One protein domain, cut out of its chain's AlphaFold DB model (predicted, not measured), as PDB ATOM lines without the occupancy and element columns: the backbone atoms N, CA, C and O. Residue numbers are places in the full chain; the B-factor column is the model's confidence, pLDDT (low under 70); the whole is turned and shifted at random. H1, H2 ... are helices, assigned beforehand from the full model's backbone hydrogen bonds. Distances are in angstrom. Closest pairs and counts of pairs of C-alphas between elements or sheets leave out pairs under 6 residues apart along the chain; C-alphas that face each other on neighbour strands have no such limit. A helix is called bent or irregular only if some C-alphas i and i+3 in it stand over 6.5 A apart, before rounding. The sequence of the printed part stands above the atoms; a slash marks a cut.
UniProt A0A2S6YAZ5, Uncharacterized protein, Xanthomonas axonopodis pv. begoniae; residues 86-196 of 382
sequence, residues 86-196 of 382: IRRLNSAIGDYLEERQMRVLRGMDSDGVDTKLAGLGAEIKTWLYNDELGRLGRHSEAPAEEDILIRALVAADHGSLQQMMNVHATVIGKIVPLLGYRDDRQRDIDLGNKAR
ATOM      1  N   ILE A  86     -21.401 -41.811  30.091       98.38
ATOM      2  CA  ILE A  86     -20.771 -40.525  29.753       98.38
ATOM      3  C   ILE A  86     -21.823 -39.431  29.573       98.38
ATOM      4  O   ILE A  86     -21.757 -38.417  30.256       98.38
ATOM      5  N   ARG A  87     -22.852 -39.663  28.751       97.56
ATOM      6  CA  ARG A  87     -23.939 -38.695  28.522       97.56
ATOM      7  C   ARG A  87     -24.696 -38.366  29.798       97.56
ATOM      8  O   ARG A  87     -25.019 -37.208  30.039       97.56
ATOM      9  N   ARG A  88     -24.949 -39.373  30.638       97.56
ATOM     10  CA  ARG A  88     -25.585 -39.161  31.941       97.56
ATOM     11  C   ARG A  88     -24.755 -38.232  32.827       97.56
ATOM     12  O   ARG A  88     -25.318 -37.352  33.471       97.56
ATOM     13  N   LEU A  89     -23.435 -38.416  32.851       97.62
ATOM     14  CA  LEU A  89     -22.542 -37.553  33.617       97.62
ATOM     15  C   LEU A  89     -22.454 -36.145  33.019       97.62
ATOM     16  O   LEU A  89     -22.554 -35.177  33.765       97.62
ATOM     17  N   ASN A  90     -22.337 -36.037  31.693       97.12
ATOM     18  CA  ASN A  90     -22.322 -34.761  30.975       97.12
ATOM     19  C   ASN A  90     -23.578 -33.940  31.268       97.12
ATOM     20  O   ASN A  90     -23.462 -32.763  31.592       97.12
ATOM     21  N   SER A  91     -24.757 -34.567  31.230       95.94
ATOM     22  CA  SER A  91     -26.024 -33.915  31.580       95.94
ATOM     23  C   SER A  91     -25.994 -33.384  33.012       95.94
ATOM     24  O   SER A  91     -26.278 -32.216  33.231       95.94
ATOM     25  N   ALA A  92     -25.565 -34.196  33.985       95.81
ATOM     26  CA  ALA A  92     -25.497 -33.769  35.383       95.81
ATOM     27  C   ALA A  92     -24.482 -32.631  35.622       95.81
ATOM     28  O   ALA A  92     -24.687 -31.793  36.504       95.81
ATOM     29  N   ILE A  93     -23.391 -32.602  34.850       94.56
ATOM     30  CA  ILE A  93     -22.411 -31.509  34.845       94.56
ATOM     31  C   ILE A  93     -23.013 -30.250  34.215       94.56
ATOM     32  O   ILE A  93     -22.839 -29.170  34.775       94.56
ATOM     33  N   GLY A  94     -23.732 -30.381  33.097       92.62
ATOM     34  CA  GLY A  94     -24.463 -29.289  32.452       92.62
ATOM     35  C   GLY A  94     -25.456 -28.644  33.414       92.62
ATOM     36  O   GLY A  94     -25.320 -27.461  33.715       92.62
ATOM     37  N   ASP A  95     -26.331 -29.449  34.024       93.50
ATOM     38  CA  ASP A  95     -27.298 -28.996  35.031       93.50
ATOM     39  C   ASP A  95     -26.614 -28.262  36.195       93.50
ATOM     40  O   ASP A  95     -27.147 -27.316  36.772       93.50
ATOM     41  N   TYR A  96     -25.433 -28.731  36.606       92.44
ATOM     42  CA  TYR A  96     -24.655 -28.091  37.663       92.44
ATOM     43  C   TYR A  96     -24.127 -26.726  37.221       92.44
ATOM     44  O   TYR A  96     -24.277 -25.751  37.956       92.44
ATOM     45  N   LEU A  97     -23.530 -26.639  36.034       87.44
ATOM     46  CA  LEU A  97     -22.956 -25.396  35.528       87.44
ATOM     47  C   LEU A  97     -24.031 -24.349  35.223       87.44
ATOM     48  O   LEU A  97     -23.841 -23.186  35.576       87.44
ATOM     49  N   GLU A  98     -25.171 -24.755  34.666       86.25
ATOM     50  CA  GLU A  98     -26.321 -23.875  34.436       86.25
ATOM     51  C   GLU A  98     -26.880 -23.322  35.751       86.25
ATOM     52  O   GLU A  98     -27.077 -22.113  35.889       86.25
ATOM     53  N   GLU A  99     -27.074 -24.180  36.761       87.69
ATOM     54  CA  GLU A  99     -27.519 -23.742  38.087       87.69
ATOM     55  C   GLU A  99     -26.548 -22.714  38.681       87.69
ATOM     56  O   GLU A  99     -26.973 -21.689  39.225       87.69
ATOM     57  N   ARG A 100     -25.238 -22.960  38.556       84.75
ATOM     58  CA  ARG A 100     -24.210 -22.031  39.031       84.75
ATOM     59  C   ARG A 100     -24.252 -20.703  38.315       84.75
ATOM     60  O   ARG A 100     -24.313 -19.675  38.981       84.75
ATOM     61  N   GLN A 101     -24.285 -20.717  36.991       77.06
ATOM     62  CA  GLN A 101     -24.383 -19.499  36.200       77.06
ATOM     63  C   GLN A 101     -25.624 -18.681  36.592       77.06
ATOM     64  O   GLN A 101     -25.532 -17.470  36.789       77.06
ATOM     65  N   MET A 102     -26.769 -19.335  36.802       78.25
ATOM     66  CA  MET A 102     -28.002 -18.663  37.213       78.25
ATOM     67  C   MET A 102     -27.929 -18.047  38.614       78.25
ATOM     68  O   MET A 102     -28.492 -16.973  38.827       78.25
ATOM     69  N   ARG A 103     -27.247 -18.684  39.574       78.50
ATOM     70  CA  ARG A 103     -27.037 -18.100  40.913       78.50
ATOM     71  C   ARG A 103     -26.174 -16.841  40.854       78.50
ATOM     72  O   ARG A 103     -26.501 -15.861  41.525       78.50
ATOM     73  N   VAL A 104     -25.147 -16.844  40.005       70.06
ATOM     74  CA  VAL A 104     -24.284 -15.677  39.764       70.06
ATOM     75  C   VAL A 104     -25.078 -14.533  39.151       70.06
ATOM     76  O   VAL A 104     -25.111 -13.443  39.714       70.06
ATOM     77  N   LEU A 105     -25.810 -14.795  38.062       67.31
ATOM     78  CA  LEU A 105     -26.630 -13.781  37.384       67.31
ATOM     79  C   LEU A 105     -27.704 -13.167  38.295       67.31
ATOM     80  O   LEU A 105     -28.099 -12.020  38.105       67.31
ATOM     81  N   ARG A 106     -28.191 -13.922  39.286       74.31
ATOM     82  CA  ARG A 106     -29.184 -13.453  40.265       74.31
ATOM     83  C   ARG A 106     -28.571 -12.729  41.468       74.31
ATOM     84  O   ARG A 106     -29.319 -12.368  42.372       74.31
ATOM     85  N   GLY A 107     -27.248 -12.553  41.517       67.38
ATOM     86  CA  GLY A 107     -26.550 -11.955  42.660       67.38
ATOM     87  C   GLY A 107     -26.703 -12.758  43.957       67.38
ATOM     88  O   GLY A 107     -26.550 -12.207  45.042       67.38
ATOM     89  N   MET A 108     -27.052 -14.046  43.852       68.12
ATOM     90  CA  MET A 108     -27.266 -14.932  45.002       68.12
ATOM     91  C   MET A 108     -25.952 -15.483  45.563       68.12
ATOM     92  O   MET A 108     -25.936 -15.958  46.694       68.12
ATOM     93  N   ASP A 109     -24.863 -15.393  44.798       65.56
ATOM     94  CA  ASP A 109     -23.500 -15.547  45.300       65.56
ATOM     95  C   ASP A 109     -22.866 -14.153  45.435       65.56
ATOM     96  O   ASP A 109     -22.331 -13.593  44.478       65.56
ATOM     97  N   SER A 110     -22.940 -13.578  46.637       51.69
ATOM     98  CA  SER A 110     -22.429 -12.237  46.966       51.69
ATOM     99  C   SER A 110     -20.895 -12.122  46.976       51.69
ATOM    100  O   SER A 110     -20.362 -11.021  47.100       51.69
ATOM    101  N   ASP A 111     -20.173 -13.238  46.825       56.22
ATOM    102  CA  ASP A 111     -18.742 -13.339  47.135       56.22
ATOM    103  C   ASP A 111     -17.860 -13.470  45.878       56.22
ATOM    104  O   ASP A 111     -17.162 -14.476  45.668       56.22
ATOM    105  N   GLY A 112     -17.872 -12.429  45.038       57.62
ATOM    106  CA  GLY A 112     -16.843 -12.203  44.012       57.62
ATOM    107  C   GLY A 112     -16.808 -13.233  42.880       57.62
ATOM    108  O   GLY A 112     -15.731 -13.539  42.362       57.62
ATOM    109  N   VAL A 113     -17.957 -13.804  42.501       58.19
ATOM    110  CA  VAL A 113     -17.991 -14.857  41.475       58.19
ATOM    111  C   VAL A 113     -17.602 -14.351  40.088       58.19
ATOM    112  O   VAL A 113     -16.940 -15.091  39.373       58.19
ATOM    113  N   ASP A 114     -17.856 -13.088  39.745       57.75
ATOM    114  CA  ASP A 114     -17.361 -12.509  38.486       57.75
ATOM    115  C   ASP A 114     -15.824 -12.533  38.413       57.75
ATOM    116  O   ASP A 114     -15.243 -12.887  37.387       57.75
ATOM    117  N   THR A 115     -15.137 -12.265  39.530       64.25
ATOM    118  CA  THR A 115     -13.672 -12.384  39.621       64.25
ATOM    119  C   THR A 115     -13.214 -13.845  39.560       64.25
ATOM    120  O   THR A 115     -12.189 -14.146  38.948       64.25
ATOM    121  N   LYS A 116     -13.978 -14.776  40.152       67.50
ATOM    122  CA  LYS A 116     -13.690 -16.221  40.090       67.50
ATOM    123  C   LYS A 116     -13.907 -16.791  38.686       67.50
ATOM    124  O   LYS A 116     -13.112 -17.620  38.263       67.50
ATOM    125  N   LEU A 117     -14.930 -16.339  37.960       66.62
ATOM    126  CA  LEU A 117     -15.221 -16.735  36.579       66.62
ATOM    127  C   LEU A 117     -14.176 -16.192  35.601       66.62
ATOM    128  O   LEU A 117     -13.731 -16.934  34.730       66.62
ATOM    129  N   ALA A 118     -13.721 -14.949  35.785       65.44
ATOM    130  CA  ALA A 118     -12.618 -14.402  34.998       65.44
ATOM    131  C   ALA A 118     -11.314 -15.200  35.212       65.44
ATOM    132  O   ALA A 118     -10.660 -15.588  34.251       65.44
ATOM    133  N   GLY A 119     -10.971 -15.545  36.461       72.06
ATOM    134  CA  GLY A 119      -9.801 -16.390  36.756       72.06
ATOM    135  C   GLY A 119      -9.944 -17.850  36.296       72.06
ATOM    136  O   GLY A 119      -8.950 -18.508  35.981       72.06
ATOM    137  N   LEU A 120     -11.180 -18.354  36.219       76.31
ATOM    138  CA  LEU A 120     -11.499 -19.711  35.780       76.31
ATOM    139  C   LEU A 120     -11.103 -19.938  34.317       76.31
ATOM    140  O   LEU A 120     -10.565 -20.998  34.000       76.31
ATOM    141  N   GLY A 121     -11.336 -18.957  33.440       79.44
ATOM    142  CA  GLY A 121     -10.977 -19.046  32.024       79.44
ATOM    143  C   GLY A 121      -9.477 -19.282  31.833       79.44
ATOM    144  O   GLY A 121      -9.092 -20.279  31.219       79.44
ATOM    145  N   ALA A 122      -8.634 -18.448  32.450       81.06
ATOM    146  CA  ALA A 122      -7.178 -18.599  32.424       81.06
ATOM    147  C   ALA A 122      -6.707 -19.958  32.976       81.06
ATOM    148  O   ALA A 122      -5.861 -20.625  32.370       81.06
ATOM    149  N   GLU A 123      -7.266 -20.406  34.106       80.81
ATOM    150  CA  GLU A 123      -6.865 -21.678  34.708       80.81
ATOM    151  C   GLU A 123      -7.281 -22.863  33.830       80.81
ATOM    152  O   GLU A 123      -6.433 -23.686  33.484       80.81
ATOM    153  N   ILE A 124      -8.543 -22.932  33.395       86.19
ATOM    154  CA  ILE A 124      -9.055 -24.010  32.536       86.19
ATOM    155  C   ILE A 124      -8.329 -24.043  31.187       86.19
ATOM    156  O   ILE A 124      -8.077 -25.134  30.667       86.19
ATOM    157  N   LYS A 125      -7.961 -22.883  30.625       87.12
ATOM    158  CA  LYS A 125      -7.270 -22.770  29.331       87.12
ATOM    159  C   LYS A 125      -6.082 -23.712  29.234       87.12
ATOM    160  O   LYS A 125      -5.987 -24.493  28.293       87.12
ATOM    161  N   THR A 126      -5.220 -23.689  30.245       84.44
ATOM    162  CA  THR A 126      -3.995 -24.500  30.274       84.44
ATOM    163  C   THR A 126      -4.268 -26.010  30.314       84.44
ATOM    164  O   THR A 126      -3.466 -26.801  29.811       84.44
ATOM    165  N   TRP A 127      -5.418 -26.416  30.856       84.31
ATOM    166  CA  TRP A 127      -5.841 -27.813  30.950       84.31
ATOM    167  C   TRP A 127      -6.600 -28.278  29.713       84.31
ATOM    168  O   TRP A 127      -6.465 -29.429  29.311       84.31
ATOM    169  N   LEU A 128      -7.399 -27.427  29.080       88.88
ATOM    170  CA  LEU A 128      -8.166 -27.832  27.904       88.88
ATOM    171  C   LEU A 128      -7.399 -27.638  26.596       88.88
ATOM    172  O   LEU A 128      -7.675 -28.376  25.657       88.88
ATOM    173  N   TYR A 129      -6.424 -26.728  26.544       88.94
ATOM    174  CA  TYR A 129      -5.714 -26.368  25.317       88.94
ATOM    175  C   TYR A 129      -4.198 -26.559  25.443       88.94
ATOM    176  O   TYR A 129      -3.485 -25.702  25.966       88.94
ATOM    177  N   ASN A 130      -3.701 -27.695  24.950       81.88
ATOM    178  CA  ASN A 130      -2.282 -28.020  24.794       81.88
ATOM    179  C   ASN A 130      -2.118 -29.223  23.838       81.88
ATOM    180  O   ASN A 130      -3.103 -29.743  23.325       81.88
ATOM    181  N   ASP A 131      -0.884 -29.671  23.601       74.00
ATOM    182  CA  ASP A 131      -0.573 -30.715  22.608       74.00
ATOM    183  C   ASP A 131      -0.805 -32.164  23.099       74.00
ATOM    184  O   ASP A 131      -0.274 -33.115  22.526       74.00
ATOM    185  N   GLU A 132      -1.546 -32.369  24.191       73.38
ATOM    186  CA  GLU A 132      -1.827 -33.705  24.738       73.38
ATOM    187  C   GLU A 132      -3.101 -34.354  24.175       73.38
ATOM    188  O   GLU A 132      -3.988 -33.707  23.618       73.38
ATOM    189  N   LEU A 133      -3.228 -35.667  24.395       72.44
ATOM    190  CA  LEU A 133      -4.425 -36.432  24.054       72.44
ATOM    191  C   LEU A 133      -5.664 -35.909  24.806       72.44
ATOM    192  O   LEU A 133      -5.632 -35.696  26.018       72.44
ATOM    193  N   GLY A 134      -6.784 -35.765  24.090       78.69
ATOM    194  CA  GLY A 134      -8.068 -35.344  24.667       78.69
ATOM    195  C   GLY A 134      -8.186 -33.846  24.937       78.69
ATOM    196  O   GLY A 134      -9.131 -33.398  25.583       78.69
ATOM    197  N   ARG A 135      -7.242 -33.041  24.456       86.38
ATOM    198  CA  ARG A 135      -7.343 -31.582  24.508       86.38
ATOM    199  C   ARG A 135      -8.292 -31.073  23.418       86.38
ATOM    200  O   ARG A 135      -8.572 -31.759  22.433       86.38
ATOM    201  N   LEU A 136      -8.831 -29.877  23.627       87.69
ATOM    202  CA  LEU A 136      -9.776 -29.228  22.714       87.69
ATOM    203  C   LEU A 136      -9.079 -28.512  21.550       87.69
ATOM    204  O   LEU A 136      -9.738 -28.125  20.592       87.69
ATOM    205  N   GLY A 137      -7.762 -28.337  21.640       87.19
ATOM    206  CA  GLY A 137      -6.920 -27.697  20.637       87.19
ATOM    207  C   GLY A 137      -5.561 -27.337  21.228       87.19
ATOM    208  O   GLY A 137      -5.285 -27.614  22.399       87.19
ATOM    209  N   ARG A 138      -4.714 -26.687  20.435       86.75
ATOM    210  CA  ARG A 138      -3.426 -26.159  20.901       86.75
ATOM    211  C   ARG A 138      -3.618 -24.913  21.753       86.75
ATOM    212  O   ARG A 138      -4.618 -24.209  21.637       86.75
ATOM    213  N   HIS A 139      -2.608 -24.563  22.547       86.00
ATOM    214  CA  HIS A 139      -2.650 -23.337  23.352       86.00
ATOM    215  C   HIS A 139      -2.856 -22.072  22.495       86.00
ATOM    216  O   HIS A 139      -3.539 -21.141  22.913       86.00
ATOM    217  N   SER A 140      -2.296 -22.039  21.281       86.44
ATOM    218  CA  SER A 140      -2.467 -20.941  20.318       86.44
ATOM    219  C   SER A 140      -3.865 -20.861  19.698       86.44
ATOM    220  O   SER A 140      -4.215 -19.833  19.134       86.44
ATOM    221  N   GLU A 141      -4.643 -21.941  19.771       89.06
ATOM    222  CA  GLU A 141      -6.000 -22.058  19.218       89.06
ATOM    223  C   GLU A 141      -7.071 -21.849  20.295       89.06
ATOM    224  O   GLU A 141      -8.269 -21.887  20.011       89.06
ATOM    225  N   ALA A 142      -6.648 -21.653  21.546       89.19
ATOM    226  CA  ALA A 142      -7.550 -21.414  22.651       89.19
ATOM    227  C   ALA A 142      -8.364 -20.133  22.407       89.19
ATOM    228  O   ALA A 142      -7.775 -19.099  22.070       89.19
ATOM    229  N   PRO A 143      -9.690 -20.174  22.617       90.12
ATOM    230  CA  PRO A 143     -10.537 -19.001  22.471       90.12
ATOM    231  C   PRO A 143     -10.233 -17.970  23.573       90.12
ATOM    232  O   PRO A 143      -9.349 -18.160  24.424       90.12
ATOM    233  N   ALA A 144     -10.990 -16.874  23.549       87.81
ATOM    234  CA  ALA A 144     -11.030 -15.927  24.652       87.81
ATOM    235  C   ALA A 144     -11.467 -16.630  25.952       87.81
ATOM    236  O   ALA A 144     -12.162 -17.649  25.914       87.81
ATOM    237  N   GLU A 145     -11.006 -16.133  27.098       85.31
ATOM    238  CA  GLU A 145     -11.148 -16.814  28.392       85.31
ATOM    239  C   GLU A 145     -12.614 -16.998  28.800       85.31
ATOM    240  O   GLU A 145     -12.984 -18.045  29.333       85.31
ATOM    241  N   GLU A 146     -13.451 -16.027  28.450       81.12
ATOM    242  CA  GLU A 146     -14.900 -16.021  28.625       81.12
ATOM    243  C   GLU A 146     -15.623 -17.150  27.865       81.12
ATOM    244  O   GLU A 146     -16.651 -17.647  28.327       81.12
ATOM    245  N   ASP A 147     -15.061 -17.628  26.751       85.50
ATOM    246  CA  ASP A 147     -15.679 -18.650  25.896       85.50
ATOM    247  C   ASP A 147     -15.241 -20.079  26.250       85.50
ATOM    248  O   ASP A 147     -15.821 -21.060  25.770       85.50
ATOM    249  N   ILE A 148     -14.204 -20.238  27.078       87.31
ATOM    250  CA  ILE A 148     -13.588 -21.545  27.348       87.31
ATOM    251  C   ILE A 148     -14.570 -22.509  28.012       87.31
ATOM    252  O   ILE A 148     -14.605 -23.689  27.657       87.31
ATOM    253  N   LEU A 149     -15.394 -22.024  28.946       84.50
ATOM    254  CA  LEU A 149     -16.395 -22.859  29.609       84.50
ATOM    255  C   LEU A 149     -17.456 -23.357  28.617       84.50
ATOM    256  O   LEU A 149     -17.826 -24.530  28.649       84.50
ATOM    257  N   ILE A 150     -17.887 -22.493  27.695       86.94
ATOM    258  CA  ILE A 150     -18.834 -22.853  26.632       86.94
ATOM    259  C   ILE A 150     -18.212 -23.924  25.731       86.94
ATOM    260  O   ILE A 150     -18.850 -24.934  25.440       86.94
ATOM    261  N   ARG A 151     -16.940 -23.772  25.338       89.50
ATOM    262  CA  ARG A 151     -16.231 -24.800  24.558       89.50
ATOM    263  C   ARG A 151     -16.099 -26.121  25.307       89.50
ATOM    264  O   ARG A 151     -16.251 -27.169  24.686       89.50
ATOM    265  N   ALA A 152     -15.854 -26.086  26.616       89.69
ATOM    266  CA  ALA A 152     -15.803 -27.286  27.445       89.69
ATOM    267  C   ALA A 152     -17.150 -28.024  27.460       89.69
ATOM    268  O   ALA A 152     -17.176 -29.241  27.301       89.69
ATOM    269  N   LEU A 153     -18.262 -27.295  27.591       89.25
ATOM    270  CA  LEU A 153     -19.616 -27.855  27.547       89.25
ATOM    271  C   LEU A 153     -19.951 -28.455  26.178       89.25
ATOM    272  O   LEU A 153     -20.423 -29.587  26.100       89.25
ATOM    273  N   VAL A 154     -19.633 -27.742  25.093       91.62
ATOM    274  CA  VAL A 154     -19.805 -28.259  23.726       91.62
ATOM    275  C   VAL A 154     -18.981 -29.533  23.521       91.62
ATOM    276  O   VAL A 154     -19.473 -30.500  22.949       91.62
ATOM    277  N   ALA A 155     -17.744 -29.571  24.017       92.00
ATOM    278  CA  ALA A 155     -16.902 -30.759  23.931       92.00
ATOM    279  C   ALA A 155     -17.394 -31.913  24.819       92.00
ATOM    280  O   ALA A 155     -17.215 -33.072  24.452       92.00
ATOM    281  N   ALA A 156     -18.029 -31.626  25.957       92.94
ATOM    282  CA  ALA A 156     -18.678 -32.654  26.758       92.94
ATOM    283  C   ALA A 156     -19.814 -33.322  25.970       92.94
ATOM    284  O   ALA A 156     -19.932 -34.539  26.009       92.94
ATOM    285  N   ASP A 157     -20.617 -32.572  25.212       91.38
ATOM    286  CA  ASP A 157     -21.765 -33.151  24.499       91.38
ATOM    287  C   ASP A 157     -21.416 -33.738  23.119       91.38
ATOM    288  O   ASP A 157     -21.948 -34.773  22.708       91.38
ATOM    289  N   HIS A 158     -20.488 -33.105  22.400       92.31
ATOM    290  CA  HIS A 158     -20.203 -33.406  20.992       92.31
ATOM    291  C   HIS A 158     -18.744 -33.768  20.698       92.31
ATOM    292  O   HIS A 158     -18.414 -34.085  19.556       92.31
ATOM    293  N   GLY A 159     -17.857 -33.700  21.690       92.00
ATOM    294  CA  GLY A 159     -16.444 -34.022  21.511       92.00
ATOM    295  C   GLY A 159     -16.176 -35.516  21.340       92.00
ATOM    296  O   GLY A 159     -17.048 -36.371  21.505       92.00
ATOM    297  N   SER A 160     -14.921 -35.847  21.048       91.88
ATOM    298  CA  SER A 160     -14.456 -37.232  21.139       91.88
ATOM    299  C   SER A 160     -14.483 -37.722  22.590       91.88
ATOM    300  O   SER A 160     -14.454 -36.924  23.532       91.88
ATOM    301  N   LEU A 161     -14.470 -39.043  22.804       93.56
ATOM    302  CA  LEU A 161     -14.451 -39.601  24.160       93.56
ATOM    303  C   LEU A 161     -13.273 -39.053  24.981       93.56
ATOM    304  O   LEU A 161     -13.423 -38.739  26.159       93.56
ATOM    305  N   GLN A 162     -12.107 -38.879  24.360       90.31
ATOM    306  CA  GLN A 162     -10.923 -38.313  25.001       90.31
ATOM    307  C   GLN A 162     -11.167 -36.870  25.458       90.31
ATOM    308  O   GLN A 162     -10.788 -36.512  26.573       90.31
ATOM    309  N   GLN A 163     -11.816 -36.056  24.620       92.56
ATOM    310  CA  GLN A 163     -12.176 -34.679  24.961       92.56
ATOM    311  C   GLN A 163     -13.173 -34.633  26.116       92.56
ATOM    312  O   GLN A 163     -12.947 -33.911  27.086       92.56
ATOM    313  N   MET A 164     -14.209 -35.472  26.078       96.38
ATOM    314  CA  MET A 164     -15.187 -35.590  27.165       96.38
ATOM    315  C   MET A 164     -14.518 -35.980  28.490       96.38
ATOM    316  O   MET A 164     -14.746 -35.350  29.523       96.38
ATOM    317  N   MET A 165     -13.631 -36.980  28.475       95.88
ATOM    318  CA  MET A 165     -12.909 -37.415  29.675       95.88
ATOM    319  C   MET A 165     -11.951 -36.351  30.213       95.88
ATOM    320  O   MET A 165     -11.776 -36.226  31.427       95.88
ATOM    321  N   ASN A 166     -11.361 -35.545  29.337       92.81
ATOM    322  CA  ASN A 166     -10.546 -34.426  29.767       92.81
ATOM    323  C   ASN A 166     -11.384 -33.290  30.385       92.81
ATOM    324  O   ASN A 166     -11.005 -32.721  31.416       92.81
ATOM    325  N   VAL A 167     -12.557 -32.996  29.816       94.62
ATOM    326  CA  VAL A 167     -13.519 -32.064  30.420       94.62
ATOM    327  C   VAL A 167     -13.933 -32.562  31.804       94.62
ATOM    328  O   VAL A 167     -13.864 -31.794  32.758       94.62
ATOM    329  N   HIS A 168     -14.238 -33.852  31.966       96.81
ATOM    330  CA  HIS A 168     -14.518 -34.456  33.273       96.81
ATOM    331  C   HIS A 168     -13.410 -34.195  34.303       96.81
ATOM    332  O   HIS A 168     -13.687 -33.705  35.401       96.81
ATOM    333  N   ALA A 169     -12.151 -34.480  33.955       94.12
ATOM    334  CA  ALA A 169     -11.015 -34.232  34.845       94.12
ATOM    335  C   ALA A 169     -10.906 -32.747  35.234       94.12
ATOM    336  O   ALA A 169     -10.651 -32.412  36.393       94.12
ATOM    337  N   THR A 170     -11.170 -31.856  34.282       92.69
ATOM    338  CA  THR A 170     -11.130 -30.407  34.496       92.69
ATOM    339  C   THR A 170     -12.271 -29.934  35.396       92.69
ATOM    340  O   THR A 170     -12.045 -29.149  36.317       92.69
ATOM    341  N   VAL A 171     -13.484 -30.461  35.212       93.56
ATOM    342  CA  VAL A 171     -14.656 -30.122  36.032       93.56
ATOM    343  C   VAL A 171     -14.385 -30.406  37.505       93.56
ATOM    344  O   VAL A 171     -14.506 -29.515  38.341       93.56
ATOM    345  N   ILE A 172     -13.966 -31.625  37.842       94.50
ATOM    346  CA  ILE A 172     -13.754 -32.019  39.243       94.50
ATOM    347  C   ILE A 172     -12.468 -31.444  39.850       94.50
ATOM    348  O   ILE A 172     -12.385 -31.246  41.066       94.50
ATOM    349  N   GLY A 173     -11.444 -31.219  39.023       91.06
ATOM    350  CA  GLY A 173     -10.137 -30.742  39.459       91.06
ATOM    351  C   GLY A 173     -10.061 -29.228  39.616       91.06
ATOM    352  O   GLY A 173      -9.309 -28.756  40.466       91.06
ATOM    353  N   LYS A 174     -10.828 -28.481  38.810       89.06
ATOM    354  CA  LYS A 174     -10.727 -27.022  38.672       89.06
ATOM    355  C   LYS A 174     -12.060 -26.318  38.858       89.06
ATOM    356  O   LYS A 174     -12.171 -25.449  39.715       89.06
ATOM    357  N   ILE A 175     -13.090 -26.737  38.127       89.00
ATOM    358  CA  ILE A 175     -14.357 -25.995  38.089       89.00
ATOM    359  C   ILE A 175     -15.127 -26.106  39.407       89.00
ATOM    360  O   ILE A 175     -15.524 -25.094  39.971       89.00
ATOM    361  N   VAL A 176     -15.310 -27.317  39.936       90.50
ATOM    362  CA  VAL A 176     -16.014 -27.537  41.211       90.50
ATOM    363  C   VAL A 176     -15.294 -26.860  42.385       90.50
ATOM    364  O   VAL A 176     -15.964 -26.162  43.141       90.50
ATOM    365  N   PRO A 177     -13.959 -26.973  42.550       87.81
ATOM    366  CA  PRO A 177     -13.251 -26.234  43.596       87.81
ATOM    367  C   PRO A 177     -13.423 -24.710  43.536       87.81
ATOM    368  O   PRO A 177     -13.448 -24.073  44.585       87.81
ATOM    369  N   LEU A 178     -13.545 -24.133  42.337       83.12
ATOM    370  CA  LEU A 178     -13.675 -22.685  42.150       83.12
ATOM    371  C   LEU A 178     -15.117 -22.189  42.310       83.12
ATOM    372  O   LEU A 178     -15.343 -21.165  42.953       83.12
ATOM    373  N   LEU A 179     -16.088 -22.914  41.749       82.75
ATOM    374  CA  LEU A 179     -17.512 -22.555  41.796       82.75
ATOM    375  C   LEU A 179     -18.234 -23.080  43.052       82.75
ATOM    376  O   LEU A 179     -19.373 -22.701  43.315       82.75
ATOM    377  N   GLY A 180     -17.586 -23.945  43.836       87.19
ATOM    378  CA  GLY A 180     -18.118 -24.529  45.070       87.19
ATOM    379  C   GLY A 180     -19.163 -25.633  44.853       87.19
ATOM    380  O   GLY A 180     -19.535 -25.970  43.735       87.19
ATOM    381  N   TYR A 181     -19.735 -26.172  45.932       90.38
ATOM    382  CA  TYR A 181     -20.735 -27.264  45.897       90.38
ATOM    383  C   TYR A 181     -22.177 -26.764  46.027       90.38
ATOM    384  O   TYR A 181     -22.396 -25.757  46.706       90.38
ATOM    385  N   ARG A 182     -23.144 -27.400  45.341       88.31
ATOM    386  CA  ARG A 182     -24.561 -26.964  45.277       88.31
ATOM    387  C   ARG A 182     -25.133 -26.659  46.660       88.31
ATOM    388  O   ARG A 182     -25.876 -25.691  46.832       88.31
ATOM    389  N   ASP A 183     -24.748 -27.497  47.612       88.56
ATOM    390  CA  ASP A 183     -25.082 -27.434  49.023       88.56
ATOM    391  C   ASP A 183     -23.984 -28.118  49.867       88.56
ATOM    392  O   ASP A 183     -23.034 -28.720  49.344       88.56
ATOM    393  N   ASP A 184     -24.123 -28.030  51.193       90.62
ATOM    394  CA  ASP A 184     -23.214 -28.669  52.150       90.62
ATOM    395  C   ASP A 184     -23.206 -30.199  52.022       90.62
ATOM    396  O   ASP A 184     -22.168 -30.831  52.200       90.62
ATOM    397  N   ARG A 185     -24.330 -30.817  51.636       92.44
ATOM    398  CA  ARG A 185     -24.413 -32.273  51.474       92.44
ATOM    399  C   ARG A 185     -23.522 -32.749  50.329       92.44
ATOM    400  O   ARG A 185     -22.812 -33.742  50.478       92.44
ATOM    401  N   GLN A 186     -23.547 -32.064  49.189       92.81
ATOM    402  CA  GLN A 186     -22.692 -32.377  48.050       92.81
ATOM    403  C   GLN A 186     -21.212 -32.181  48.408       92.81
ATOM    404  O   GLN A 186     -20.384 -33.017  48.038       92.81
ATOM    405  N   ARG A 187     -20.882 -31.131  49.174       93.75
ATOM    406  CA  ARG A 187     -19.529 -30.919  49.713       93.75
ATOM    407  C   ARG A 187     -19.080 -32.097  50.572       93.75
ATOM    408  O   ARG A 187     -17.997 -32.635  50.350       93.75
ATOM    409  N   ASP A 188     -19.905 -32.515  51.524       94.50
ATOM    410  CA  ASP A 188     -19.558 -33.577  52.467       94.50
ATOM    411  C   ASP A 188     -19.380 -34.929  51.755       94.50
ATOM    412  O   ASP A 188     -18.441 -35.672  52.053       94.50
ATOM    413  N   ILE A 189     -20.212 -35.213  50.742       93.62
ATOM    414  CA  ILE A 189     -20.052 -36.378  49.857       93.62
ATOM    415  C   ILE A 189     -18.702 -36.332  49.129       93.62
ATOM    416  O   ILE A 189     -17.980 -37.334  49.109       93.62
ATOM    417  N   ASP A 190     -18.338 -35.196  48.526       94.31
ATOM    418  CA  ASP A 190     -17.073 -35.065  47.797       94.31
ATOM    419  C   ASP A 190     -15.858 -35.219  48.719       94.31
ATOM    420  O   ASP A 190     -14.916 -35.939  48.384       94.31
ATOM    421  N   LEU A 191     -15.889 -34.600  49.904       93.06
ATOM    422  CA  LEU A 191     -14.820 -34.701  50.898       93.06
ATOM    423  C   LEU A 191     -14.662 -36.135  51.418       93.06
ATOM    424  O   LEU A 191     -13.535 -36.640  51.471       93.06
ATOM    425  N   GLY A 192     -15.770 -36.815  51.725       93.69
ATOM    426  CA  GLY A 192     -15.760 -38.225  52.115       93.69
ATOM    427  C   GLY A 192     -15.180 -39.120  51.016       93.69
ATOM    428  O   GLY A 192     -14.290 -39.936  51.270       93.69
ATOM    429  N   ASN A 193     -15.599 -38.911  49.765       94.12
ATOM    430  CA  ASN A 193     -15.049 -39.635  48.618       94.12
ATOM    431  C   ASN A 193     -13.566 -39.322  48.389       94.12
ATOM    432  O   ASN A 193     -12.786 -40.230  48.116       94.12
ATOM    433  N   LYS A 194     -13.136 -38.066  48.537       93.12
ATOM    434  CA  LYS A 194     -11.728 -37.668  48.405       93.12
ATOM    435  C   LYS A 194     -10.852 -38.373  49.440       93.12
ATOM    436  O   LYS A 194      -9.809 -38.903  49.062       93.12
ATOM    437  N   ALA A 195     -11.273 -38.402  50.704       92.31
ATOM    438  CA  ALA A 195     -10.542 -39.073  51.777       92.31
ATOM    439  C   ALA A 195     -10.429 -40.585  51.529       92.31
ATOM    440  O   ALA A 195      -9.353 -41.163  51.679       92.31
ATOM    441  N   ARG A 196     -11.523 -41.211  51.080       93.38
ATOM    442  CA  ARG A 196     -11.580 -42.645  50.786       93.38
ATOM    443  C   ARG A 196     -10.752 -43.056  49.570       93.38
ATOM    444  O   ARG A 196     -10.091 -44.088  49.609       93.38
TER     445      ARG A 196
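This is residues 86 to 196 of the 382 residues of an uncharacterized protein of Xanthomonas axonopodis pv. begoniae (UniProt A0A2S6YAZ5). Four helices make a compact body: H3 and H4 form a helical hairpin, with H4 nearest the middle, the longest helix, H1, packs on H3 with its residues 87 to 94, and H2 packs on both H3 and H4 and comes close to H1 near the short link that joins those two. H5 packs on no other helix, and its residues 191 to 196 stick out; a long loop, residues 129 to 144, joins H2 to H3. The printed part has 111 residues with five named helices, H1 to H5 in order along the chain, and no named strand, and its class is all helix. It is compact, with a radius of gyration of the C-alphas of 14.1 A and spans of 37 by 32 by 23 A.

H1 is residues 86 to 105, 28.4 A from first to last C-alpha, beginning with C-alpha 86 at (-20.771, -40.525, 29.753). H4, residues 161 to 179, is 24.7 A long and has a kink of 38 degrees near residue 171. H3 is residues 145 to 158, 20.3 A long. H2, residues 113 to 128, is 21.2 A long, with a kink of 29 degrees near residue 122. H5, residues 184 to 196, is 18.2 A long and ends with C-alpha 196 at (-11.580, -42.645, 50.786). H3 is irregular, with C-alphas 146 and 149 7.1 A apart, and H4 is only just irregular, with C-alphas 173 and 176 6.9 A apart.

H1, H3 and H4 form an up and down bundle, each helix running against the one before it in the chain. H1 touches H3 with residues 87 to 94 alone, at a shallow tilt of 29 degrees; the closest C-alphas, of Asn 90 and Ala 156, are 6.0 A apart. H1 and H4 only just touch, with 3 pairs of C-alphas within 8 A, the closest being those of Arg 100 and Leu 179, 7.3 A apart; their shallow tilt of 33 degrees is only just short of steep. H3 and H4, a helical hairpin, touch at a steep tilt of 44 degrees, opposite ways, and the closest C-alphas are those of Ala 156 and Met 164, 4.6 A apart; H3 touches H4 with residues 152 to 157 alone. H2 touches H3 at a steep tilt of 58 degrees, the closest C-alphas being those of Gly 121 and Glu 145, 4.3 A apart. H2 touches H4 at a shallow tilt of 31 degrees, opposite ways, the closest C-alphas being those of Lys 116 and Leu 178, 6.8 A apart. H1 and H2 are close but not clearly touching. H5 is apart from H1, H2, H3 and H4. Every O i to N i+4 pair is within hydrogen-bond range in H1 and H5; in H2 it is 9 of 12, in H3 8 of 10 and in H4 13 of 15.

The two C-alphas farthest apart, those of Ser 140 and Arg 185, are 39.8 A apart. The printed part has no cut. The link from H2 to H3 is long, and those from H3 to H4 and from H4 to H5 are tight. The mean pLDDT of the printed part is 85.5; residue 105 and residues 107 to 118 are under 70.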